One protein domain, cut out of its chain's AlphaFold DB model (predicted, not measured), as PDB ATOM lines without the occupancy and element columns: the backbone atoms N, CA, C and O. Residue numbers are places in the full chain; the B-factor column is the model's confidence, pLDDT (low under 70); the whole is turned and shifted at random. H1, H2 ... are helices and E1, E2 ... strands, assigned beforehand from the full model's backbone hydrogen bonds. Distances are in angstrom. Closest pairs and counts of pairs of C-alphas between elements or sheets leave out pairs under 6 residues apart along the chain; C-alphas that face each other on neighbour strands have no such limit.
ATOM      1  N   LYS A  69      52.912  -5.696-105.809       82.19
ATOM      2  CA  LYS A  69      53.434  -4.407-105.352       82.19
ATOM      3  C   LYS A  69      54.867  -4.126-105.775       82.19
ATOM      4  O   LYS A  69      55.107  -3.042-106.310       82.19
ATOM      5  N   LEU A  70      55.830  -5.032-105.553       77.69
ATOM      6  CA  LEU A  70      57.196  -4.732-106.003       77.69
ATOM      7  C   LEU A  70      57.278  -4.772-107.518       77.69
ATOM      8  O   LEU A  70      57.984  -3.960-108.109       77.69
ATOM      9  N   SER A  71      56.574  -5.717-108.132       80.88
ATOM     10  CA  SER A  71      56.503  -5.848-109.581       80.88
ATOM     11  C   SER A  71      55.983  -4.556-110.236       80.88
ATOM     12  O   SER A  71      56.654  -4.012-111.111       80.88
ATOM     13  N   MET A  72      54.883  -3.973-109.740       86.88
ATOM     14  CA  MET A  72      54.351  -2.686-110.209       86.88
ATOM     15  C   MET A  72      55.356  -1.558-109.992       86.88
ATOM     16  O   MET A  72      55.658  -0.828-110.933       86.88
ATOM     17  N   LEU A  73      55.917  -1.442-108.785       82.56
ATOM     18  CA  LEU A  73      56.906  -0.411-108.471       82.56
ATOM     19  C   LEU A  73      58.093  -0.459-109.443       82.56
ATOM     20  O   LEU A  73      58.477   0.563-110.002       82.56
ATOM     21  N   ARG A  74      58.644  -1.650-109.697       79.56
ATOM     22  CA  ARG A  74      59.794  -1.843-110.591       79.56
ATOM     23  C   ARG A  74      59.473  -1.515-112.045       79.56
ATOM     24  O   ARG A  74      60.320  -0.945-112.730       79.56
ATOM     25  N   VAL A  75      58.266  -1.827-112.522       86.06
ATOM     26  CA  VAL A  75      57.847  -1.415-113.869       86.06
ATOM     27  C   VAL A  75      57.733   0.105-113.947       86.06
ATOM     28  O   VAL A  75      58.229   0.698-114.900       86.06
ATOM     29  N   LEU A  76      57.151   0.762-112.944       88.31
ATOM     30  CA  LEU A  76      57.065   2.225-112.924       88.31
ATOM     31  C   LEU A  76      58.456   2.881-112.881       88.31
ATOM     32  O   LEU A  76      58.707   3.849-113.596       88.31
ATOM     33  N   GLU A  77      59.395   2.321-112.114       82.69
ATOM     34  CA  GLU A  77      60.800   2.743-112.124       82.69
ATOM     35  C   GLU A  77      61.459   2.548-113.500       82.69
ATOM     36  O   GLU A  77      62.197   3.422-113.957       82.69
ATOM     37  N   LEU A  78      61.187   1.423-114.173       84.69
ATOM     38  CA  LEU A  78      61.668   1.156-115.529       84.69
ATOM     39  C   LEU A  78      61.137   2.205-116.514       84.69
ATOM     40  O   LEU A  78      61.908   2.746-117.305       84.69
ATOM     41  N   LEU A  79      59.844   2.526-116.445       87.12
ATOM     42  CA  LEU A  79      59.219   3.536-117.303       87.12
ATOM     43  C   LEU A  79      59.772   4.943-117.048       87.12
ATOM     44  O   LEU A  79      59.818   5.752-117.972       87.12
ATOM     45  N   ASN A  80      60.234   5.223-115.829       84.12
ATOM     46  CA  ASN A  80      60.849   6.497-115.459       84.12
ATOM     47  C   ASN A  80      62.351   6.589-115.816       84.12
ATOM     48  O   ASN A  80      62.997   7.598-115.541       84.12
ATOM     49  N   CYS A  81      62.938   5.551-116.420       79.81
ATOM     50  CA  CYS A  81      64.307   5.612-116.931       79.81
ATOM     51  C   CYS A  81      64.387   6.485-118.196       79.81
ATOM     52  O   CYS A  81      63.458   6.486-119.006       79.81
ATOM     53  N   ASP A  82      65.540   7.128-118.436       69.62
ATOM     54  CA  ASP A  82      65.800   7.995-119.607       69.62
ATOM     55  C   ASP A  82      65.410   7.357-120.954       69.62
ATOM     56  O   ASP A  82      65.038   8.039-121.912       69.62
ATOM     57  N   GLU A  83      65.473   6.026-121.033       79.81
ATOM     58  CA  GLU A  83      65.118   5.259-122.222       79.81
ATOM     59  C   GLU A  83      63.619   5.309-122.579       79.81
ATOM     60  O   GLU A  83      63.286   5.262-123.774       79.81
ATOM     61  N   PHE A  84      62.745   5.381-121.569       85.31
ATOM     62  CA  PHE A  84      61.291   5.211-121.672       85.31
ATOM     63  C   PHE A  84      60.501   6.460-121.283       85.31
ATOM     64  O   PHE A  84      59.426   6.676-121.840       85.31
ATOM     65  N   VAL A  85      61.054   7.306-120.407       85.81
ATOM     66  CA  VAL A  85      60.377   8.477-119.821       85.81
ATOM     67  C   VAL A  85      59.802   9.422-120.879       85.81
ATOM     68  O   VAL A  85      58.738   9.998-120.700       85.81
ATOM     69  N   ASN A  86      60.463   9.520-122.037       90.75
ATOM     70  CA  ASN A  86      60.038  10.379-123.144       90.75
ATOM     71  C   ASN A  86      58.873   9.809-123.974       90.75
ATOM     72  O   ASN A  86      58.351  10.511-124.841       90.75
ATOM     73  N   TYR A  87      58.497   8.545-123.767       94.31
ATOM     74  CA  TYR A  87      57.438   7.859-124.516       94.31
ATOM     75  C   TYR A  87      56.147   7.650-123.718       94.31
ATOM     76  O   TYR A  87      55.140   7.225-124.291       94.31
ATOM     77  N   VAL A  88      56.174   7.953-122.421       94.00
ATOM     78  CA  VAL A  88      55.061   7.794-121.481       94.00
ATOM     79  C   VAL A  88      54.618   9.175-121.012       94.00
ATOM     80  O   VAL A  88      55.451  10.014-120.672       94.00
ATOM     81  N   ASN A  89      53.313   9.425-120.989       94.88
ATOM     82  CA  ASN A  89      52.758  10.651-120.437       94.88
ATOM     83  C   ASN A  89      52.290  10.418-118.998       94.88
ATOM     84  O   ASN A  89      51.149  10.039-118.749       94.88
ATOM     85  N   PHE A  90      53.167  10.693-118.034       93.94
ATOM     86  CA  PHE A  90      52.848  10.560-116.609       93.94
ATOM     87  C   PHE A  90      51.782  11.554-116.116       93.94
ATOM     88  O   PHE A  90      51.275  11.378-115.016       93.94
ATOM     89  N   ASN A  91      51.397  12.557-116.914       95.38
ATOM     90  CA  ASN A  91      50.307  13.491-116.595       95.38
ATOM     91  C   ASN A  91      48.955  13.078-117.204       95.38
ATOM     92  O   ASN A  91      48.022  13.878-117.237       95.38
ATOM     93  N   GLN A  92      48.879  11.874-117.767       96.12
ATOM     94  CA  GLN A  92      47.671  11.275-118.323       96.12
ATOM     95  C   GLN A  92      47.624   9.823-117.839       96.12
ATOM     96  O   GLN A  92      47.959   8.882-118.563       96.12
ATOM     97  N   ALA A  93      47.292   9.673-116.560       96.50
ATOM     98  CA  ALA A  93      47.272   8.410-115.842       96.50
ATOM     99  C   ALA A  93      45.871   8.098-115.303       96.50
ATOM    100  O   ALA A  93      45.153   8.993-114.860       96.50
ATOM    101  N   GLY A  94      45.514   6.818-115.306       95.75
ATOM    102  CA  GLY A  94      44.334   6.282-114.634       95.75
ATOM    103  C   GLY A  94      44.735   5.163-113.679       95.75
ATOM    104  O   GLY A  94      45.543   4.305-114.033       95.75
ATOM    105  N   PHE A  95      44.165   5.150-112.480       95.31
ATOM    106  CA  PHE A  95      44.428   4.136-111.459       95.31
ATOM    107  C   PHE A  95      43.136   3.397-111.147       95.31
ATOM    108  O   PHE A  95      42.120   4.019-110.843       95.31
ATOM    109  N   ILE A  96      43.179   2.072-111.235       94.62
ATOM    110  CA  ILE A  96      42.006   1.212-111.154       94.62
ATOM    111  C   ILE A  96      42.136   0.297-109.939       94.62
ATOM    112  O   ILE A  96      43.135  -0.403-109.788       94.62
ATOM    113  N   SER A  97      41.101   0.280-109.105       90.88
ATOM    114  CA  SER A  97      40.910  -0.648-107.984       90.88
ATOM    115  C   SER A  97      39.545  -1.333-108.093       90.88
ATOM    116  O   SER A  97      38.758  -1.000-108.978       90.88
ATOM    117  N   ASP A  98      39.223  -2.242-107.172       87.12
ATOM    118  CA  ASP A  98      37.919  -2.925-107.142       87.12
ATOM    119  C   ASP A  98      36.732  -1.981-106.918       87.12
ATOM    120  O   ASP A  98      35.603  -2.278-107.309       87.12
ATOM    121  N   HIS A  99      36.961  -0.856-106.244       84.62
ATOM    122  CA  HIS A  99      35.885   0.013-105.761       84.62
ATOM    123  C   HIS A  99      35.949   1.422-106.326       84.62
ATOM    124  O   HIS A  99      34.921   2.093-106.396       84.62
ATOM    125  N   PHE A 100      37.135   1.863-106.735       86.69
ATOM    126  CA  PHE A 100      37.382   3.225-107.172       86.69
ATOM    127  C   PHE A 100      38.255   3.260-108.419       86.69
ATOM    128  O   PHE A 100      39.171   2.449-108.581       86.69
ATOM    129  N   VAL A 101      38.003   4.261-109.252       90.56
ATOM    130  CA  VAL A 101      38.928   4.690-110.296       90.56
ATOM    131  C   VAL A 101      39.355   6.125-110.015       90.56
ATOM    132  O   VAL A 101      38.552   6.946-109.572       90.56
ATOM    133  N   VAL A 102      40.637   6.412-110.226       92.38
ATOM    134  CA  VAL A 102      41.236   7.734-110.017       92.38
ATOM    135  C   VAL A 102      41.852   8.197-111.323       92.38
ATOM    136  O   VAL A 102      42.549   7.426-111.979       92.38
ATOM    137  N   GLY A 103      41.615   9.449-111.702       92.00
ATOM    138  CA  GLY A 103      42.229  10.004-112.909       92.00
ATOM    139  C   GLY A 103      41.593   9.520-114.218       92.00
ATOM    140  O   GLY A 103      42.180   9.676-115.283       92.00
ATOM    141  N   THR A 104      40.424   8.880-114.161       91.75
ATOM    142  CA  THR A 104      39.642   8.455-115.330       91.75
ATOM    143  C   THR A 104      38.219   8.085-114.900       91.75
ATOM    144  O   THR A 104      37.896   8.108-113.712       91.75
ATOM    145  N   THR A 105      37.367   7.718-115.856       88.00
ATOM    146  CA  THR A 105      36.049   7.132-115.603       88.00
ATOM    147  C   THR A 105      35.826   5.906-116.484       88.00
ATOM    148  O   THR A 105      36.500   5.726-117.500       88.00
ATOM    149  N   LEU A 106      34.891   5.046-116.085       86.19
ATOM    150  CA  LEU A 106      34.549   3.847-116.840       86.19
ATOM    151  C   LEU A 106      33.453   4.170-117.859       86.19
ATOM    152  O   LEU A 106      32.405   4.701-117.497       86.19
ATOM    153  N   LYS A 107      33.665   3.813-119.121       80.38
ATOM    154  CA  LYS A 107      32.620   3.779-120.145       80.38
ATOM    155  C   LYS A 107      31.707   2.587-119.886       80.38
ATOM    156  O   LYS A 107      32.164   1.513-119.488       80.38
ATOM    157  N   LEU A 108      30.419   2.761-120.156       66.81
ATOM    158  CA  LEU A 108      29.532   1.620-120.318       66.81
ATOM    159  C   LEU A 108      29.981   0.887-121.587       66.81
ATOM    160  O   LEU A 108      29.950   1.467-122.668       66.81
ATOM    161  N   VAL A 109      30.482  -0.340-121.442       58.56
ATOM    162  CA  VAL A 109      30.827  -1.165-122.604       58.56
ATOM    163  C   VAL A 109      29.550  -1.383-123.406       58.56
ATOM    164  O   VAL A 109      28.541  -1.788-122.827       58.56
ATOM    165  N   GLU A 110      29.603  -1.077-124.703       53.25
ATOM    166  CA  GLU A 110      28.544  -1.345-125.678       53.25
ATOM    167  C   GLU A 110      28.089  -2.804-125.513       53.25
ATOM    168  O   GLU A 110      28.824  -3.752-125.797       53.25
ATOM    169  N   LEU A 111      26.891  -3.001-124.955       44.03
ATOM    170  CA  LEU A 111      26.285  -4.319-124.779       44.03
ATOM    171  C   LEU A 111      25.658  -4.736-126.114       44.03
ATOM    172  O   LEU A 111      24.438  -4.831-126.237       44.03
ATOM    173  N   GLY A 112      26.501  -4.986-127.116       45.28
ATOM    174  CA  GLY A 112      26.076  -5.307-128.473       45.28
ATOM    175  C   GLY A 112      26.828  -6.498-129.082       45.28
ATOM    176  O   GLY A 112      27.976  -6.759-128.740       45.28
ATOM    177  N   PRO A 113      26.217  -7.237-130.030       42.62
ATOM    178  CA  PRO A 113      26.903  -8.245-130.850       42.62
ATOM    179  C   PRO A 113      27.821  -7.628-131.927       42.62
ATOM    180  O   PRO A 113      28.359  -8.349-132.768       42.62
ATOM    181  N   LEU A 114      27.954  -6.300-131.949       44.97
ATOM    182  CA  LEU A 114      28.878  -5.563-132.801       44.97
ATOM    183  C   LEU A 114      30.184  -5.394-132.022       44.97
ATOM    184  O   LEU A 114      30.156  -5.141-130.823       44.97
ATOM    185  N   ALA A 115      31.319  -5.624-132.684       50.16
ATOM    186  CA  ALA A 115      32.632  -5.578-132.047       50.16
ATOM    187  C   ALA A 115      32.804  -4.274-131.244       50.16
ATOM    188  O   ALA A 115      32.441  -3.223-131.777       50.16
ATOM    189  N   PRO A 116      33.366  -4.330-130.020       55.94
ATOM    190  CA  PRO A 116      33.523  -3.146-129.187       55.94
ATOM    191  C   PRO A 116      34.290  -2.081-129.973       55.94
ATOM    192  O   PRO A 116      35.381  -2.346-130.483       55.94
ATOM    193  N   THR A 117      33.721  -0.881-130.097       59.88
ATOM    194  CA  THR A 117      34.363   0.227-130.830       59.88
ATOM    195  C   THR A 117      35.643   0.722-130.143       59.88
ATOM    196  O   THR A 117      36.446   1.439-130.748       59.88
ATOM    197  N   SER A 118      35.863   0.312-128.888       74.19
ATOM    198  CA  SER A 118      37.038   0.619-128.084       74.19
ATOM    199  C   SER A 118      37.664  -0.641-127.480       74.19
ATOM    200  O   SER A 118      36.978  -1.528-126.970       74.19
ATOM    201  N   ASN A 119      38.996  -0.693-127.493       87.94
ATOM    202  CA  ASN A 119      39.771  -1.791-126.910       87.94
ATOM    203  C   ASN A 119      39.876  -1.706-125.374       87.94
ATOM    204  O   ASN A 119      40.470  -2.584-124.755       87.94
ATOM    205  N   ASP A 120      39.322  -0.662-124.756       90.06
ATOM    206  CA  ASP A 120      39.214  -0.525-123.308       90.06
ATOM    207  C   ASP A 120      37.914   0.181-122.909       90.06
ATOM    208  O   ASP A 120      37.257   0.838-123.719       90.06
ATOM    209  N   ASN A 121      37.531   0.043-121.643       90.06
ATOM    210  CA  ASN A 121      36.365   0.719-121.086       90.06
ATOM    211  C   ASN A 121      36.722   2.002-120.321       90.06
ATOM    212  O   ASN A 121      35.984   2.373-119.415       90.06
ATOM    213  N   LEU A 122      37.818   2.695-120.646       91.19
ATOM    214  CA  LEU A 122      38.208   3.935-119.967       91.19
ATOM    215  C   LEU A 122      37.887   5.172-120.813       91.19
ATOM    216  O   LEU A 122      38.063   5.198-122.037       91.19
ATOM    217  N   THR A 123      37.454   6.250-120.161       88.81
ATOM    218  CA  THR A 123      37.407   7.592-120.766       88.81
ATOM    219  C   THR A 123      38.805   8.202-120.842       88.81
ATOM    220  O   THR A 123      39.805   7.514-120.658       88.81
ATOM    221  N   GLU A 124      38.902   9.495-121.146       91.06
ATOM    222  CA  GLU A 124      40.166  10.234-121.081       91.06
ATOM    223  C   GLU A 124      40.855  10.055-119.716       91.06
ATOM    224  O   GLU A 124      40.189   9.868-118.688       91.06
ATOM    225  N   LEU A 125      42.191  10.056-119.731       95.12
ATOM    226  CA  LEU A 125      43.009   9.964-118.528       95.12
ATOM    227  C   LEU A 125      43.369  11.383-118.088       95.12
ATOM    228  O   LEU A 125      43.994  12.123-118.832       95.12
ATOM    229  N   ASN A 126      42.979  11.780-116.887       93.31
ATOM    230  CA  ASN A 126      43.234  13.114-116.344       93.31
ATOM    231  C   ASN A 126      44.016  13.094-115.025       93.31
ATOM    232  O   ASN A 126      44.256  14.153-114.448       93.31
ATOM    233  N   GLY A 127      44.413  11.912-114.549       93.12
ATOM    234  CA  GLY A 127      45.276  11.790-113.387       93.12
ATOM    235  C   GLY A 127      46.748  11.989-113.720       93.12
ATOM    236  O   GLY A 127      47.167  11.960-114.880       93.12
ATOM    237  N   THR A 128      47.558  12.142-112.680       94.44
ATOM    238  CA  THR A 128      49.015  12.203-112.786       94.44
ATOM    239  C   THR A 128      49.656  11.129-111.930       94.44
ATOM    240  O   THR A 128      49.196  10.851-110.827       94.44
ATOM    241  N   LEU A 129      50.768  10.583-112.399       92.44
ATOM    242  CA  LEU A 129      51.691   9.791-111.607       92.44
ATOM    243  C   LEU A 129      52.912  10.659-111.298       92.44
ATOM    244  O   LEU A 129      53.639  11.071-112.203       92.44
ATOM    245  N   GLY A 130      53.110  10.961-110.018       84.31
ATOM    246  CA  GLY A 130      54.261  11.700-109.525       84.31
ATOM    247  C   GLY A 130      55.554  10.891-109.600       84.31
ATOM    248  O   GLY A 130      55.625   9.792-110.160       84.31
ATOM    249  N   LYS A 131      56.630  11.442-109.032       71.38
ATOM    250  CA  LYS A 131      57.913  10.731-109.022       71.38
ATOM    251  C   LYS A 131      57.792   9.497-108.140       71.38
ATOM    252  O   LYS A 131      57.490   9.593-106.955       71.38
ATOM    253  N   VAL A 132      58.137   8.346-108.704       67.69
ATOM    254  CA  VAL A 132      58.320   7.118-107.932       67.69
ATOM    255  C   VAL A 132      59.509   7.335-106.993       67.69
ATOM    256  O   VAL A 132      60.659   7.349-107.434       67.69
ATOM    257  N   THR A 133      59.240   7.597-105.713       57.16
ATOM    258  CA  THR A 133      60.287   7.787-104.703       57.16
ATOM    259  C   THR A 133      60.525   6.488-103.942       57.16
ATOM    260  O   THR A 133      59.594   5.819-103.508       57.16
ATOM    261  N   ASN A 134      61.795   6.138-103.733       51.47
ATOM    262  CA  ASN A 134      62.182   4.890-103.057       51.47
ATOM    263  C   ASN A 134      61.876   4.890-101.543       51.47
ATOM    264  O   ASN A 134      62.172   3.910-100.860       51.47
ATOM    265  N   CYS A 135      61.354   5.996-101.004       45.91
ATOM    266  CA  CYS A 135      61.183   6.211 -99.567       45.91
ATOM    267  C   CYS A 135      59.761   5.911 -99.072       45.91
ATOM    268  O   CYS A 135      59.566   5.747 -97.870       45.91
ATOM    269  N   THR A 136      58.773   5.811 -99.967       54.69
ATOM    270  CA  THR A 136      57.407   5.403 -99.621       54.69
ATOM    271  C   THR A 136      57.206   3.954-100.039       54.69
ATOM    272  O   THR A 136      56.969   3.644-101.200       54.69
ATOM    273  N   CYS A 137      57.333   3.025 -99.090       57.22
ATOM    274  CA  CYS A 137      57.343   1.594 -99.407       57.22
ATOM    275  C   CYS A 137      56.035   1.077-100.037       57.22
ATOM    276  O   CYS A 137      56.057   0.018-100.658       57.22
ATOM    277  N   ASP A 138      54.914   1.796 -99.879       67.38
ATOM    278  CA  ASP A 138      53.561   1.289-100.159       67.38
ATOM    279  C   ASP A 138      52.669   2.272-100.932       67.38
ATOM    280  O   ASP A 138      51.611   1.877-101.428       67.38
ATOM    281  N   LEU A 139      53.077   3.540-101.013       78.12
ATOM    282  CA  LEU A 139      52.270   4.627-101.558       78.12
ATOM    283  C   LEU A 139      52.892   5.152-102.846       78.12
ATOM    284  O   LEU A 139      54.081   5.479-102.879       78.12
ATOM    285  N   LEU A 140      52.061   5.260-103.874       85.38
ATOM    286  CA  LEU A 140      52.327   6.040-105.069       85.38
ATOM    287  C   LEU A 140      51.850   7.470-104.851       85.38
ATOM    288  O   LEU A 140      50.731   7.680-104.389       85.38
ATOM    289  N   ASP A 141      52.692   8.418-105.242       88.06
ATOM    290  CA  ASP A 141      52.316   9.811-105.459       88.06
ATOM    291  C   ASP A 141      51.456   9.870-106.728       88.06
ATOM    292  O   ASP A 141      51.960   9.663-107.835       88.06
ATOM    293  N   ILE A 142      50.146  10.044-106.565       90.31
ATOM    294  CA  ILE A 142      49.188  10.110-107.673       90.31
ATOM    295  C   ILE A 142      48.324  11.342-107.496       90.31
ATOM    296  O   ILE A 142      48.067  11.742-106.375       90.31
ATOM    297  N   SER A 143      47.816  11.917-108.577       90.12
ATOM    298  CA  SER A 143      46.782  12.943-108.477       90.12
ATOM    299  C   SER A 143      45.631  12.654-109.423       90.12
ATOM    300  O   SER A 143      45.829  12.047-110.475       90.12
ATOM    301  N   GLY A 144      44.423  13.047-109.043       88.56
ATOM    302  CA  GLY A 144      43.237  12.924-109.882       88.56
ATOM    303  C   GLY A 144      41.963  12.793-109.063       88.56
ATOM    304  O   GLY A 144      41.993  12.453-107.876       88.56
ATOM    305  N   SER A 145      40.831  13.047-109.713       86.31
ATOM    306  CA  SER A 145      39.524  12.850-109.097       86.31
ATOM    307  C   SER A 145      39.216  11.370-108.952       86.31
ATOM    308  O   SER A 145      39.425  10.591-109.884       86.31
ATOM    309  N   ALA A 146      38.714  10.999-107.776       85.50
ATOM    310  CA  ALA A 146      38.294   9.644-107.473       85.50
ATOM    311  C   ALA A 146      36.785   9.506-107.630       85.50
ATOM    312  O   ALA A 146      36.013  10.294-107.082       85.50
ATOM    313  N   GLY A 215      48.040   6.729-103.660       79.19
ATOM    314  CA  GLY A 215      47.452   5.426-103.971       79.19
ATOM    315  C   GLY A 215      48.251   4.289-103.344       79.19
ATOM    316  O   GLY A 215      49.474   4.270-103.443       79.19
ATOM    317  N   SER A 216      47.587   3.324-102.707       84.25
ATOM    318  CA  SER A 216      48.272   2.118-102.225       84.25
ATOM    319  C   SER A 216      48.481   1.129-103.367       84.25
ATOM    320  O   SER A 216      47.507   0.693-103.978       84.25
ATOM    321  N   LEU A 217      49.727   0.705-103.599       83.38
ATOM    322  CA  LEU A 217      50.051  -0.323-104.603       83.38
ATOM    323  C   LEU A 217      49.340  -1.660-104.362       83.38
ATOM    324  O   LEU A 217      49.150  -2.418-105.304       83.38
ATOM    325  N   CYS A 218      48.944  -1.953-103.123       83.06
ATOM    326  CA  CYS A 218      48.254  -3.199-102.789       83.06
ATOM    327  C   CYS A 218      46.786  -3.226-103.195       83.06
ATOM    328  O   CYS A 218      46.213  -4.304-103.295       83.06
ATOM    329  N   ASN A 219      46.191  -2.058-103.433       84.81
ATOM    330  CA  ASN A 219      44.782  -1.940-103.794       84.81
ATOM    331  C   ASN A 219      44.603  -1.562-105.269       84.81
ATOM    332  O   ASN A 219      43.482  -1.305-105.703       84.81
ATOM    333  N   ILE A 220      45.697  -1.465-106.027       89.88
ATOM    334  CA  ILE A 220      45.663  -1.138-107.448       89.88
ATOM    335  C   ILE A 220      45.645  -2.443-108.238       89.88
ATOM    336  O   ILE A 220      46.604  -3.210-108.232       89.88
ATOM    337  N   ASN A 221      44.553  -2.644-108.965       92.75
ATOM    338  CA  ASN A 221      44.402  -3.733-109.920       92.75
ATOM    339  C   ASN A 221      45.137  -3.424-111.220       92.75
ATOM    340  O   ASN A 221      45.793  -4.292-111.794       92.75
ATOM    341  N   ALA A 222      45.031  -2.179-111.690       95.38
ATOM    342  CA  ALA A 222      45.682  -1.751-112.915       95.38
ATOM    343  C   ALA A 222      46.042  -0.261-112.919       95.38
ATOM    344  O   ALA A 222      45.369   0.564-112.299       95.38
ATOM    345  N   ILE A 223      47.091   0.080-113.667       96.88
ATOM    346  CA  ILE A 223      47.491   1.456-113.977       96.88
ATOM    347  C   ILE A 223      47.455   1.626-115.492       96.88
ATOM    348  O   ILE A 223      48.112   0.875-116.211       96.88
ATOM    349  N   ALA A 224      46.713   2.621-115.966       97.56
ATOM    350  CA  ALA A 224      46.678   3.044-117.357       97.56
ATOM    351  C   ALA A 224      47.538   4.300-117.533       97.56
ATOM    352  O   ALA A 224      47.434   5.232-116.736       97.56
ATOM    353  N   LEU A 225      48.371   4.337-118.569       97.50
ATOM    354  CA  LEU A 225      49.183   5.503-118.921       97.50
ATOM    355  C   LEU A 225      49.053   5.775-120.415       97.50
ATOM    356  O   LEU A 225      49.294   4.879-121.233       97.50
ATOM    357  N   ASP A 226      48.733   7.013-120.779       97.25
ATOM    358  CA  ASP A 226      48.804   7.421-122.177       97.25
ATOM    359  C   ASP A 226      50.267   7.485-122.634       97.25
ATOM    360  O   ASP A 226      51.212   7.740-121.880       97.25
ATOM    361  N   THR A 227      50.461   7.261-123.925       95.88
ATOM    362  CA  THR A 227      51.772   7.197-124.566       95.88
ATOM    363  C   THR A 227      51.943   8.374-125.513       95.88
ATOM    364  O   THR A 227      51.039   8.731-126.269       95.88
ATOM    365  N   THR A 228      53.133   8.968-125.524       94.44
ATOM    366  CA  THR A 228      53.497   9.989-126.522       94.44
ATOM    367  C   THR A 228      54.018   9.341-127.809       94.44
ATOM    368  O   THR A 228      53.953   9.932-128.888       94.44
ATOM    369  N   ASN A 229      54.540   8.111-127.718       94.88
ATOM    370  CA  ASN A 229      54.959   7.315-128.867       94.88
ATOM    371  C   ASN A 229      54.745   5.816-128.617       94.88
ATOM    372  O   ASN A 229      55.676   5.097-128.244       94.88
ATOM    373  N   TYR A 230      53.520   5.359-128.874       95.31
ATOM    374  CA  TYR A 230      53.096   3.974-128.673       95.31
ATOM    375  C   TYR A 230      54.056   2.950-129.303       95.31
ATOM    376  O   TYR A 230      54.615   2.108-128.609       95.31
ATOM    377  N   VAL A 231      54.329   3.068-130.609       95.38
ATOM    378  CA  VAL A 231      55.108   2.071-131.368       95.38
ATOM    379  C   VAL A 231      56.541   1.929-130.845       95.38
ATOM    380  O   VAL A 231      57.063   0.818-130.735       95.38
ATOM    381  N   LYS A 232      57.212   3.046-130.524       94.56
ATOM    382  CA  LYS A 232      58.575   2.987-129.972       94.56
ATOM    383  C   LYS A 232      58.578   2.413-128.562       94.56
ATOM    384  O   LYS A 232      59.460   1.612-128.258       94.56
ATOM    385  N   LEU A 233      57.615   2.814-127.733       94.38
ATOM    386  CA  LEU A 233      57.486   2.330-126.365       94.38
ATOM    387  C   LEU A 233      57.283   0.815-126.338       94.38
ATOM    388  O   LEU A 233      58.103   0.114-125.748       94.38
ATOM    389  N   THR A 234      56.262   0.303-127.029       94.00
ATOM    390  CA  THR A 234      55.950  -1.133-127.034       94.00
ATOM    391  C   THR A 234      57.088  -1.951-127.641       94.00
ATOM    392  O   THR A 234      57.480  -2.964-127.070       94.00
ATOM    393  N   SER A 235      57.722  -1.481-128.724       91.75
ATOM    394  CA  SER A 235      58.887  -2.156-129.316       91.75
ATOM    395  C   SER A 235      60.069  -2.272-128.346       91.75
ATOM    396  O   SER A 235      60.722  -3.319-128.286       91.75
ATOM    397  N   LYS A 236      60.370  -1.212-127.585       90.19
ATOM    398  CA  LYS A 236      61.452  -1.235-126.592       90.19
ATOM    399  C   LYS A 236      61.090  -2.071-125.370       90.19
ATOM    400  O   LYS A 236      61.929  -2.846-124.918       90.19
ATOM    401  N   LEU A 237      59.859  -1.953-124.871       89.88
ATOM    402  CA  LEU A 237      59.380  -2.740-123.737       89.88
ATOM    403  C   LEU A 237      59.401  -4.231-124.061       89.88
ATOM    404  O   LEU A 237      60.030  -4.974-123.321       89.88
ATOM    405  N   LYS A 238      58.872  -4.662-125.215       88.88
ATOM    406  CA  LYS A 238      58.964  -6.064-125.667       88.88
ATOM    407  C   LYS A 238      60.406  -6.572-125.661       88.88
ATOM    408  O   LYS A 238      60.694  -7.649-125.155       88.88
ATOM    409  N   LYS A 239      61.361  -5.771-126.150       84.50
ATOM    410  CA  LYS A 239      62.795  -6.127-126.133       84.50
ATOM    411  C   LYS A 239      63.409  -6.182-124.734       84.50
ATOM    412  O   LYS A 239      64.433  -6.843-124.570       84.50
ATOM    413  N   ARG A 240      62.872  -5.432-123.770       81.06
ATOM    414  CA  ARG A 240      63.388  -5.363-122.397       81.06
ATOM    415  C   ARG A 240      62.764  -6.429-121.502       81.06
ATOM    416  O   ARG A 240      63.491  -7.005-120.709       81.06
ATOM    417  N   LEU A 241      61.472  -6.700-121.667       77.12
ATOM    418  CA  LEU A 241      60.716  -7.690-120.901       77.12
ATOM    419  C   LEU A 241      60.984  -9.121-121.381       77.12
ATOM    420  O   LEU A 241      61.080 -10.019-120.557       77.12
ATOM    421  N   ASN A 242      61.233  -9.325-122.681       59.72
ATOM    422  CA  ASN A 242      61.671 -10.626-123.214       59.72
ATOM    423  C   ASN A 242      63.134 -10.961-122.871       59.72
ATOM    424  O   ASN A 242      63.652 -11.985-123.308       59.72
ATOM    425  N   LYS A 243      63.838 -10.080-122.149       51.28
ATOM    426  CA  LYS A 243      65.147 -10.378-121.565       51.28
ATOM    427  C   LYS A 243      64.913 -10.768-120.117       51.28
ATOM    428  O   LYS A 243      65.016  -9.916-119.242       51.28
ATOM    429  N   ASP A 244      64.539 -12.029-119.936       40.47
ATOM    430  CA  ASP A 244      64.453 -12.782-118.684       40.47
ATOM    431  C   ASP A 244      64.851 -11.987-117.435       40.47
ATOM    432  O   ASP A 244      66.004 -11.983-116.999       40.47
ATOM    433  N   LYS A 257      65.632 -13.027-102.038       38.56
ATOM    434  CA  LYS A 257      65.448 -11.849-102.897       38.56
ATOM    435  C   LYS A 257      64.284 -11.975-103.885       38.56
ATOM    436  O   LYS A 257      64.014 -11.017-104.613       38.56
ATOM    437  N   CYS A 258      63.626 -13.128-103.939       39.22
ATOM    438  CA  CYS A 258      62.469 -13.337-104.797       39.22
ATOM    439  C   CYS A 258      61.208 -12.844-104.092       39.22
ATOM    440  O   CYS A 258      61.002 -13.105-102.906       39.22
ATOM    441  N   GLU A 259      60.380 -12.105-104.831       47.47
ATOM    442  CA  GLU A 259      59.015 -11.802-104.402       47.47
ATOM    443  C   GLU A 259      58.318 -13.151-104.123       47.47
ATOM    444  O   GLU A 259      58.568 -14.112-104.859       47.47
ATOM    445  N   PRO A 260      57.545 -13.295-103.029       48.19
ATOM    446  CA  PRO A 260      56.857 -14.551-102.754       48.19
ATOM    447  C   PRO A 260      56.027 -14.943-103.981       48.19
ATOM    448  O   PRO A 260      55.249 -14.132-104.473       48.19
ATOM    449  N   CYS A 261      56.230 -16.164-104.485       50.00
ATOM    450  CA  CYS A 261      55.483 -16.694-105.621       50.00
ATOM    451  C   CYS A 261      53.985 -16.589-105.329       50.00
ATOM    452  O   CYS A 261      53.498 -17.175-104.355       50.00
ATOM    453  N   CYS A 262      53.278 -15.832-106.158       56.53
ATOM    454  CA  CYS A 262      51.830 -15.731-106.113       56.53
ATOM    455  C   CYS A 262      51.249 -16.702-107.136       56.53
ATOM    456  O   CYS A 262      51.867 -16.975-108.160       56.53
ATOM    457  N   CYS A 263      50.116 -17.319-106.808       52.62
ATOM    458  CA  CYS A 263      49.618 -18.520-107.484       52.62
ATOM    459  C   CYS A 263      48.982 -18.243-108.860       52.62
ATOM    460  O   CYS A 263      47.868 -18.692-109.093       52.62
ATOM    461  N   ASN A 264      49.669 -17.537-109.762       57.75
ATOM    462  CA  ASN A 264      49.136 -17.141-111.071       57.75
ATOM    463  C   ASN A 264      50.071 -17.425-112.256       57.75
ATOM    464  O   ASN A 264      49.820 -16.942-113.360       57.75
ATOM    465  N   ASP A 265      51.100 -18.254-112.063       60.75
ATOM    466  CA  ASP A 265      52.052 -18.622-113.122       60.75
ATOM    467  C   ASP A 265      51.344 -19.229-114.350       60.75
ATOM    468  O   ASP A 265      51.624 -18.838-115.479       60.75
ATOM    469  N   GLY A 266      50.341 -20.091-114.138       59.09
ATOM    470  CA  GLY A 266      49.598 -20.725-115.236       59.09
ATOM    471  C   GLY A 266      48.773 -19.756-116.091       59.09
ATOM    472  O   GLY A 266      48.640 -19.969-117.289       59.09
ATOM    473  N   ILE A 267      48.252 -18.671-115.505       63.09
ATOM    474  CA  ILE A 267      47.531 -17.624-116.250       63.09
ATOM    475  C   ILE A 267      48.510 -16.797-117.084       63.09
ATOM    476  O   ILE A 267      48.220 -16.432-118.220       63.09
ATOM    477  N   GLN A 268      49.669 -16.482-116.508       68.44
ATOM    478  CA  GLN A 268      50.679 -15.685-117.193       68.44
ATOM    479  C   GLN A 268      51.233 -16.413-118.413       68.44
ATOM    480  O   GLN A 268      51.431 -15.776-119.444       68.44
ATOM    481  N   ASP A 269      51.493 -17.713-118.291       67.00
ATOM    482  CA  ASP A 269      52.065 -18.494-119.383       67.00
ATOM    483  C   ASP A 269      51.092 -18.581-120.570       67.00
ATOM    484  O   ASP A 269      51.516 -18.333-121.692       67.00
ATOM    485  N   GLU A 270      49.787 -18.766-120.326       71.38
ATOM    486  CA  GLU A 270      48.760 -18.741-121.384       71.38
ATOM    487  C   GLU A 270      48.690 -17.371-122.090       71.38
ATOM    488  O   GLU A 270      48.727 -17.289-123.314       71.38
ATOM    489  N   ILE A 271      48.651 -16.265-121.332       73.88
ATOM    490  CA  ILE A 271      48.537 -14.911-121.911       73.88
ATOM    491  C   ILE A 271      49.762 -14.552-122.759       73.88
ATOM    492  O   ILE A 271      49.642 -13.850-123.762       73.88
ATOM    493  N   LEU A 272      50.958 -14.961-122.334       77.62
ATOM    494  CA  LEU A 272      52.205 -14.582-123.000       77.62
ATOM    495  C   LEU A 272      52.441 -15.324-124.319       77.62
ATOM    496  O   LEU A 272      53.285 -14.881-125.103       77.62
ATOM    497  N   GLU A 273      51.726 -16.422-124.569       77.12
ATOM    498  CA  GLU A 273      51.744 -17.117-125.859       77.12
ATOM    499  C   GLU A 273      50.967 -16.352-126.942       77.12
ATOM    500  O   GLU A 273      51.290 -16.452-128.132       77.12
ATOM    501  N   ASP A 274      50.006 -15.520-126.537       77.88
ATOM    502  CA  ASP A 274      49.155 -14.759-127.438       77.88
ATOM    503  C   ASP A 274      49.738 -13.394-127.831       77.88
ATOM    504  O   ASP A 274      50.452 -12.714-127.093       77.88
ATOM    505  N   THR A 275      49.390 -12.940-129.040       84.56
ATOM    506  CA  THR A 275      49.744 -11.579-129.490       84.56
ATOM    507  C   THR A 275      48.795 -10.516-128.944       84.56
ATOM    508  O   THR A 275      49.215  -9.378-128.703       84.56
ATOM    509  N   THR A 276      47.527 -10.882-128.751       89.62
ATOM    510  CA  THR A 276      46.481 -10.030-128.194       89.62
ATOM    511  C   THR A 276      45.563 -10.846-127.291       89.62
ATOM    512  O   THR A 276      45.361 -12.031-127.528       89.62
ATOM    513  N   VAL A 277      44.984 -10.210-126.273       89.69
ATOM    514  CA  VAL A 277      44.088 -10.865-125.311       89.69
ATOM    515  C   VAL A 277      42.881  -9.983-124.999       89.69
ATOM    516  O   VAL A 277      42.951  -8.755-125.099       89.69
ATOM    517  N   SER A 278      41.764 -10.607-124.623       89.00
ATOM    518  CA  SER A 278      40.629  -9.912-124.006       89.00
ATOM    519  C   SER A 278      40.433 -10.441-122.591       89.00
ATOM    520  O   SER A 278      40.396 -11.653-122.394       89.00
ATOM    521  N   LEU A 279      40.365  -9.547-121.608       89.38
ATOM    522  CA  LEU A 279      40.318  -9.906-120.191       89.38
ATOM    523  C   LEU A 279      39.666  -8.811-119.350       89.38
ATOM    524  O   LEU A 279      39.475  -7.676-119.797       89.38
ATOM    525  N   THR A 280      39.397  -9.152-118.093       89.75
ATOM    526  CA  THR A 280      39.031  -8.181-117.055       89.75
ATOM    527  C   THR A 280      40.074  -8.119-115.954       89.75
ATOM    528  O   THR A 280      40.686  -9.135-115.633       89.75
ATOM    529  N   ALA A 281      40.257  -6.935-115.368       90.00
ATOM    530  CA  ALA A 281      41.063  -6.725-114.170       90.00
ATOM    531  C   ALA A 281      40.327  -5.805-113.184       90.00
ATOM    532  O   ALA A 281      40.366  -4.576-113.295       90.00
ATOM    533  N   GLY A 282      39.598  -6.401-112.238       87.38
ATOM    534  CA  GLY A 282      38.563  -5.682-111.491       87.38
ATOM    535  C   GLY A 282      37.537  -5.055-112.455       87.38
ATOM    536  O   GLY A 282      36.993  -5.767-113.296       87.38
ATOM    537  N   PRO A 283      37.272  -3.738-112.388       89.12
ATOM    538  CA  PRO A 283      36.323  -3.073-113.283       89.12
ATOM    539  C   PRO A 283      36.913  -2.706-114.660       89.12
ATOM    540  O   PRO A 283      36.181  -2.218-115.524       89.12
ATOM    541  N   LEU A 284      38.224  -2.886-114.872       92.38
ATOM    542  CA  LEU A 284      38.858  -2.661-116.171       92.38
ATOM    543  C   LEU A 284      38.494  -3.805-117.119       92.38
ATOM    544  O   LEU A 284      38.654  -4.973-116.771       92.38
ATOM    545  N   ILE A 285      38.081  -3.454-118.331       90.44
ATOM    546  CA  ILE A 285      37.890  -4.378-119.447       90.44
ATOM    547  C   ILE A 285      38.903  -4.003-120.520       90.44
ATOM    548  O   ILE A 285      38.975  -2.842-120.925       90.44
ATOM    549  N   LEU A 286      39.666  -4.990-120.980       90.75
ATOM    550  CA  LEU A 286      40.549  -4.882-122.133       90.75
ATOM    551  C   LEU A 286      40.045  -5.834-123.214       90.75
ATOM    552  O   LEU A 286      39.858  -7.018-122.953       90.75
ATOM    553  N   ASN A 287      39.851  -5.321-124.425       88.00
ATOM    554  CA  ASN A 287      39.407  -6.080-125.587       88.00
ATOM    555  C   ASN A 287      40.489  -6.034-126.661       88.00
ATOM    556  O   ASN A 287      40.890  -4.953-127.091       88.00
ATOM    557  N   ASN A 288      40.938  -7.205-127.116       88.44
ATOM    558  CA  ASN A 288      41.969  -7.339-128.148       88.44
ATOM    559  C   ASN A 288      43.219  -6.468-127.865       88.44
ATOM    560  O   ASN A 288      43.766  -5.818-128.761       88.44
ATOM    561  N   ALA A 289      43.640  -6.413-126.600       91.62
ATOM    562  CA  ALA A 289      44.791  -5.636-126.164       91.62
ATOM    563  C   ALA A 289      46.089  -6.375-126.502       91.62
ATOM    564  O   ALA A 289      46.194  -7.580-126.299       91.62
ATOM    565  N   GLU A 290      47.086  -5.653-127.010       94.19
ATOM    566  CA  GLU A 290      48.395  -6.192-127.377       94.19
ATOM    567  C   GLU A 290      49.156  -6.653-126.134       94.19
ATOM    568  O   GLU A 290      49.362  -5.871-125.205       94.19
ATOM    569  N   VAL A 291      49.645  -7.890-126.132       93.56
ATOM    570  CA  VAL A 291      50.507  -8.392-125.058       93.56
ATOM    571  C   VAL A 291      51.925  -7.838-125.261       93.56
ATOM    572  O   VAL A 291      52.564  -8.050-126.302       93.56
ATOM    573  N   ILE A 292      52.420  -7.062-124.290       93.25
ATOM    574  CA  ILE A 292      53.763  -6.449-124.324       93.25
ATOM    575  C   ILE A 292      54.778  -7.333-123.595       93.25
ATOM    576  O   ILE A 292      55.917  -7.453-124.045       93.25
ATOM    577  N   GLY A 293      54.384  -7.938-122.477       88.38
ATOM    578  CA  GLY A 293      55.226  -8.855-121.713       88.38
ATOM    579  C   GLY A 293      54.870  -8.873-120.231       88.38
ATOM    580  O   GLY A 293      53.891  -8.256-119.813       88.38
ATOM    581  N   LYS A 294      55.696  -9.552-119.429       85.06
ATOM    582  CA  LYS A 294      55.561  -9.609-117.968       85.06
ATOM    583  C   LYS A 294      56.765  -9.030-117.247       85.06
ATOM    584  O   LYS A 294      57.883  -9.044-117.760       85.06
ATOM    585  N   PHE A 295      56.532  -8.580-116.023       80.81
ATOM    586  CA  PHE A 295      57.573  -8.281-115.056       80.81
ATOM    587  C   PHE A 295      57.107  -8.751-113.673       80.81
ATOM    588  O   PHE A 295      56.286  -8.094-113.038       80.81
ATOM    589  N   GLY A 296      57.610  -9.906-113.222       78.44
ATOM    590  CA  GLY A 296      57.114 -10.558-112.005       78.44
ATOM    591  C   GLY A 296      55.605 -10.818-112.082       78.44
ATOM    592  O   GLY A 296      55.137 -11.379-113.067       78.44
ATOM    593  N   ASN A 297      54.850 -10.356-111.084       80.56
ATOM    594  CA  ASN A 297      53.393 -10.527-110.973       80.56
ATOM    595  C   ASN A 297      52.588  -9.415-111.684       80.56
ATOM    596  O   ASN A 297      51.447  -9.128-111.327       80.56
ATOM    597  N   VAL A 298      53.185  -8.718-112.655       86.88
ATOM    598  CA  VAL A 298      52.517  -7.665-113.436       86.88
ATOM    599  C   VAL A 298      52.654  -7.953-114.920       86.88
ATOM    600  O   VAL A 298      53.760  -8.148-115.429       86.88
ATOM    601  N   LEU A 299      51.523  -7.930-115.619       91.31
ATOM    602  CA  LEU A 299      51.455  -8.024-117.071       91.31
ATOM    603  C   LEU A 299      51.301  -6.634-117.679       91.31
ATOM    604  O   LEU A 299      50.593  -5.777-117.149       91.31
ATOM    605  N   LEU A 300      51.994  -6.415-118.793       94.62
ATOM    606  CA  LEU A 300      51.918  -5.184-119.558       94.62
ATOM    607  C   LEU A 300      51.123  -5.419-120.837       94.62
ATOM    608  O   LEU A 300      51.489  -6.268-121.656       94.62
ATOM    609  N   PHE A 301      50.090  -4.604-121.035       96.25
ATOM    610  CA  PHE A 301      49.270  -4.602-122.243       96.25
ATOM    611  C   PHE A 301      49.321  -3.253-122.949       96.25
ATOM    612  O   PHE A 301      49.581  -2.219-122.332       96.25
ATOM    613  N   GLY A 302      49.075  -3.264-124.253       95.69
ATOM    614  CA  GLY A 302      49.041  -2.084-125.099       95.69
ATOM    615  C   GLY A 302      47.716  -1.952-125.836       95.69
ATOM    616  O   GLY A 302      47.175  -2.924-126.361       95.69
ATOM    617  N   VAL A 303      47.206  -0.728-125.911       94.94
ATOM    618  CA  VAL A 303      46.104  -0.356-126.797       94.94
ATOM    619  C   VAL A 303      46.604   0.725-127.743       94.94
ATOM    620  O   VAL A 303      47.021   1.804-127.315       94.94
ATOM    621  N   ALA A 304      46.594   0.426-129.041       93.44
ATOM    622  CA  ALA A 304      47.070   1.343-130.067       93.44
ATOM    623  C   ALA A 304      46.208   2.623-130.134       93.44
ATOM    624  O   ALA A 304      45.004   2.568-129.877       93.44
ATOM    625  N   PRO A 305      46.799   3.778-130.501       92.19
ATOM    626  CA  PRO A 305      46.047   5.019-130.670       92.19
ATOM    627  C   PRO A 305      45.002   4.896-131.782       92.19
ATOM    628  O   PRO A 305      45.233   4.235-132.797       92.19
ATOM    629  N   THR A 306      43.896   5.622-131.633       87.25
ATOM    630  CA  THR A 306      42.918   5.855-132.703       87.25
ATOM    631  C   THR A 306      43.006   7.307-133.188       87.25
ATOM    632  O   THR A 306      43.894   8.058-132.785       87.25
ATOM    633  N   ALA A 307      42.098   7.731-134.072       82.12
ATOM    634  CA  ALA A 307      42.042   9.124-134.518       82.12
ATOM    635  C   ALA A 307      41.697  10.111-133.384       82.12
ATOM    636  O   ALA A 307      42.052  11.284-133.477       82.12
ATOM    637  N   THR A 308      41.003   9.649-132.341       80.19
ATOM    638  CA  THR A 308      40.476  10.490-131.254       80.19
ATOM    639  C   THR A 308      40.989  10.092-129.875       80.19
ATOM    640  O   THR A 308      40.832  10.869-128.939       80.19
ATOM    641  N   THR A 309      41.627   8.926-129.730       85.25
ATOM    642  CA  THR A 309      42.180   8.459-128.451       85.25
ATOM    643  C   THR A 309      43.689   8.219-128.547       85.25
ATOM    644  O   THR A 309      44.146   7.576-129.499       85.25
ATOM    645  N   PRO A 310      44.484   8.696-127.571       91.12
ATOM    646  CA  PRO A 310      45.907   8.385-127.506       91.12
ATOM    647  C   PRO A 310      46.134   6.882-127.293       91.12
ATOM    648  O   PRO A 310      45.248   6.152-126.848       91.12
ATOM    649  N   GLY A 311      47.333   6.409-127.632       95.00
ATOM    650  CA  GLY A 311      47.721   5.025-127.371       95.00
ATOM    651  C   GLY A 311      48.028   4.854-125.893       95.00
ATOM    652  O   GLY A 311      48.625   5.755-125.305       95.00
ATOM    653  N   ARG A 312      47.683   3.708-125.312       96.56
ATOM    654  CA  ARG A 312      47.803   3.437-123.876       96.56
ATOM    655  C   ARG A 312      48.645   2.212-123.594       96.56
ATOM    656  O   ARG A 312      48.617   1.246-124.355       96.56
ATOM    657  N   ILE A 313      49.350   2.245-122.471       97.19
ATOM    658  CA  ILE A 313      49.890   1.047-121.833       97.19
ATOM    659  C   ILE A 313      49.167   0.794-120.515       97.19
ATOM    660  O   ILE A 313      48.791   1.729-119.807       97.19
ATOM    661  N   TYR A 314      49.009  -0.481-120.191       97.69
ATOM    662  CA  TYR A 314      48.353  -0.958-118.987       97.69
ATOM    663  C   TYR A 314      49.319  -1.825-118.201       97.69
ATOM    664  O   TYR A 314      49.882  -2.766-118.754       97.69
ATOM    665  N   LEU A 315      49.499  -1.519-116.923       96.00
ATOM    666  CA  LEU A 315      50.181  -2.375-115.959       96.00
ATOM    667  C   LEU A 315      49.092  -3.057-115.148       96.00
ATOM    668  O   LEU A 315      48.394  -2.379-114.400       96.00
ATOM    669  N   VAL A 316      48.935  -4.365-115.301       94.62
ATOM    670  CA  VAL A 316      47.845  -5.128-114.690       94.62
ATOM    671  C   VAL A 316      48.420  -6.124-113.694       94.62
ATOM    672  O   VAL A 316      49.301  -6.913-114.035       94.62
ATOM    673  N   CYS A 317      47.924  -6.079-112.460       90.62
ATOM    674  CA  CYS A 317      48.239  -7.070-111.443       90.62
ATOM    675  C   CYS A 317      47.683  -8.430-111.865       90.62
ATOM    676  O   CYS A 317      46.496  -8.540-112.171       90.62
ATOM    677  N   THR A 318      48.514  -9.472-111.863       86.19
ATOM    678  CA  THR A 318      48.081 -10.811-112.293       86.19
ATOM    679  C   THR A 318      46.966 -11.372-111.418       86.19
ATOM    680  O   THR A 318      46.091 -12.063-111.923       86.19
ATOM    681  N   ASP A 319      46.958 -11.020-110.132       84.12
ATOM    682  CA  ASP A 319      45.948 -11.466-109.164       84.12
ATOM    683  C   ASP A 319      44.579 -10.820-109.369       84.12
ATOM    684  O   ASP A 319      43.578 -11.332-108.876       84.12
ATOM    685  N   SER A 320      44.524  -9.728-110.128       87.44
ATOM    686  CA  SER A 320      43.274  -9.050-110.455       87.44
ATOM    687  C   SER A 320      42.639  -9.582-111.741       87.44
ATOM    688  O   SER A 320      41.510  -9.196-112.040       87.44
ATOM    689  N   ILE A 321      43.343 -10.419-112.519       87.75
ATOM    690  CA  ILE A 321      42.886 -10.887-113.832       87.75
ATOM    691  C   ILE A 321      41.806 -11.958-113.682       87.75
ATOM    692  O   ILE A 321      41.988 -12.958-112.991       87.75
ATOM    693  N   ALA A 322      40.712 -11.778-114.416       78.38
ATOM    694  CA  ALA A 322      39.676 -12.783-114.597       78.38
ATOM    695  C   ALA A 322      39.394 -13.010-116.091       78.38
ATOM    696  O   ALA A 322      39.265 -12.052-116.864       78.38
ATOM    697  N   PHE A 323      39.271 -14.287-116.464       69.62
ATOM    698  CA  PHE A 323      38.789 -14.745-117.769       69.62
ATOM    699  C   PHE A 323      37.335 -15.205-117.662       69.62
ATOM    700  O   PHE A 323      36.924 -15.727-116.621       69.62
TER     701      PHE A 323
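This is residues 69 to 146, 215 to 244 and 257 to 323 of the 324 residues of an uncharacterized protein of Romboutsia lituseburensis DSM 797 (UniProt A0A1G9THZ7). One strongly twisted sheet of seven strands is folded back on itself, with E2, E1, E4 and E8 as one leaf facing E6 and E5, and E7 as the hinge between them. H1 and H2 cover E7 and E8, H3 packs on E6, and a long link with no named element, residues 103 to 138, reaches far from the sheet. The printed part has 175 residues with three named helices and eight named strands, in the order H1 E1 E2 E3 E4 H2 H3 E5 E6 E7 E8; the class is mixed, helices and strands, with under half of the residues, 86 of 175, in named elements. The sheet's order is E2 E1 E4 E8 E7 E6 E5, all antiparallel, and E3 pairs with no named strand. The whole is compact, with a radius of gyration of the C-alphas of 15.0 A and spans of 48 by 35 by 33 A.

H1, residues 69 to 79, is on the sheet at a height of 7.6 A. It lies over E7, residues 298 to 303, and only just over E8, residues 312 to 317, on which 3 of its 11 C-alphas fall; on the local plane it runs slantwise to E7 at 36 degrees. The closest C-alphas of H1 and E7, those of Ser 71 and Val 298, are 5.8 A apart. E1, residues 88 to 96, bends by 86 degrees at residue 91 and forms a hairpin with the edge strand E2, residues 100 to 102, where N 95 and O 102 are 2.8 A apart. E3, residues 139 to 144, is near E1, with 14 pairs of C-alphas within 10 A. E4, residues 222 to 227, is the antiparallel neighbour of E1, with N 224 and O 94 at 2.8 A, and of E8, with N 223 and O 315 at 2.9 A. H2, residues 230 to 241, is on the sheet at a height of 7.9 A, over E8 and E7, and on the local plane runs along E8 at 5 degrees. H1 and H2 are near each other, with 5 pairs of C-alphas within 10 A. H3, residues 265 to 273, is on the sheet at a height of 8.6 A and only just over E7, with 3 of its 9 C-alphas falling there. The remaining strands form a meander, each strand the antiparallel neighbour of the one before: E5, residues 276 to 281, E6, residues 284 to 295, E7 and E8. E6 bends by 110 degrees at residue 288 and its pairing is staggered, with E5 over residues 284 to 290 and with E7 over residues 290 to 295. N 286 and O 279 of E6 and E5 are 2.9 A apart, N 290 and O 302 of E6 and E7 2.8 A, and N 314 and O 301 of E8 and E7 2.8 A. The closest C-alphas of H2 and E6, those of Lys 238 and Ile 292, are 5.4 A apart; those of H3 and E6, Leu 272 and Gly 293, are 6.6 A apart. In H1, H2 and H3 every O i to N i+4 pair is within hydrogen-bond range.

H1 begins at C-alpha 69, (53.434, -4.407, -105.352), and is 15.5 A long. E1 is 17.9 A long, E4 15.9 A and H2 16.0 A. E6, the longest strand by residues, measures 19.6 A from C-alpha 284 at (38.858, -2.661, -116.171). E7 is 16.5 A long, and E8, 16.3 A, ends at C-alpha 317, (48.239, -7.070, -111.443).

The two C-alphas farthest apart, those of Pro 113 and Cys 135, are 48.6 A apart, and both lie in the long link from E2 to E3. Residues 147 to 214 and 245 to 256 are not printed, with gaps between C-alphas of 10.7 A and 15.8 A. The mean pLDDT of the printed part is 81.8; 35 residues are under 70, among them residues 108 to 117, 132 to 138 and 257 to 269.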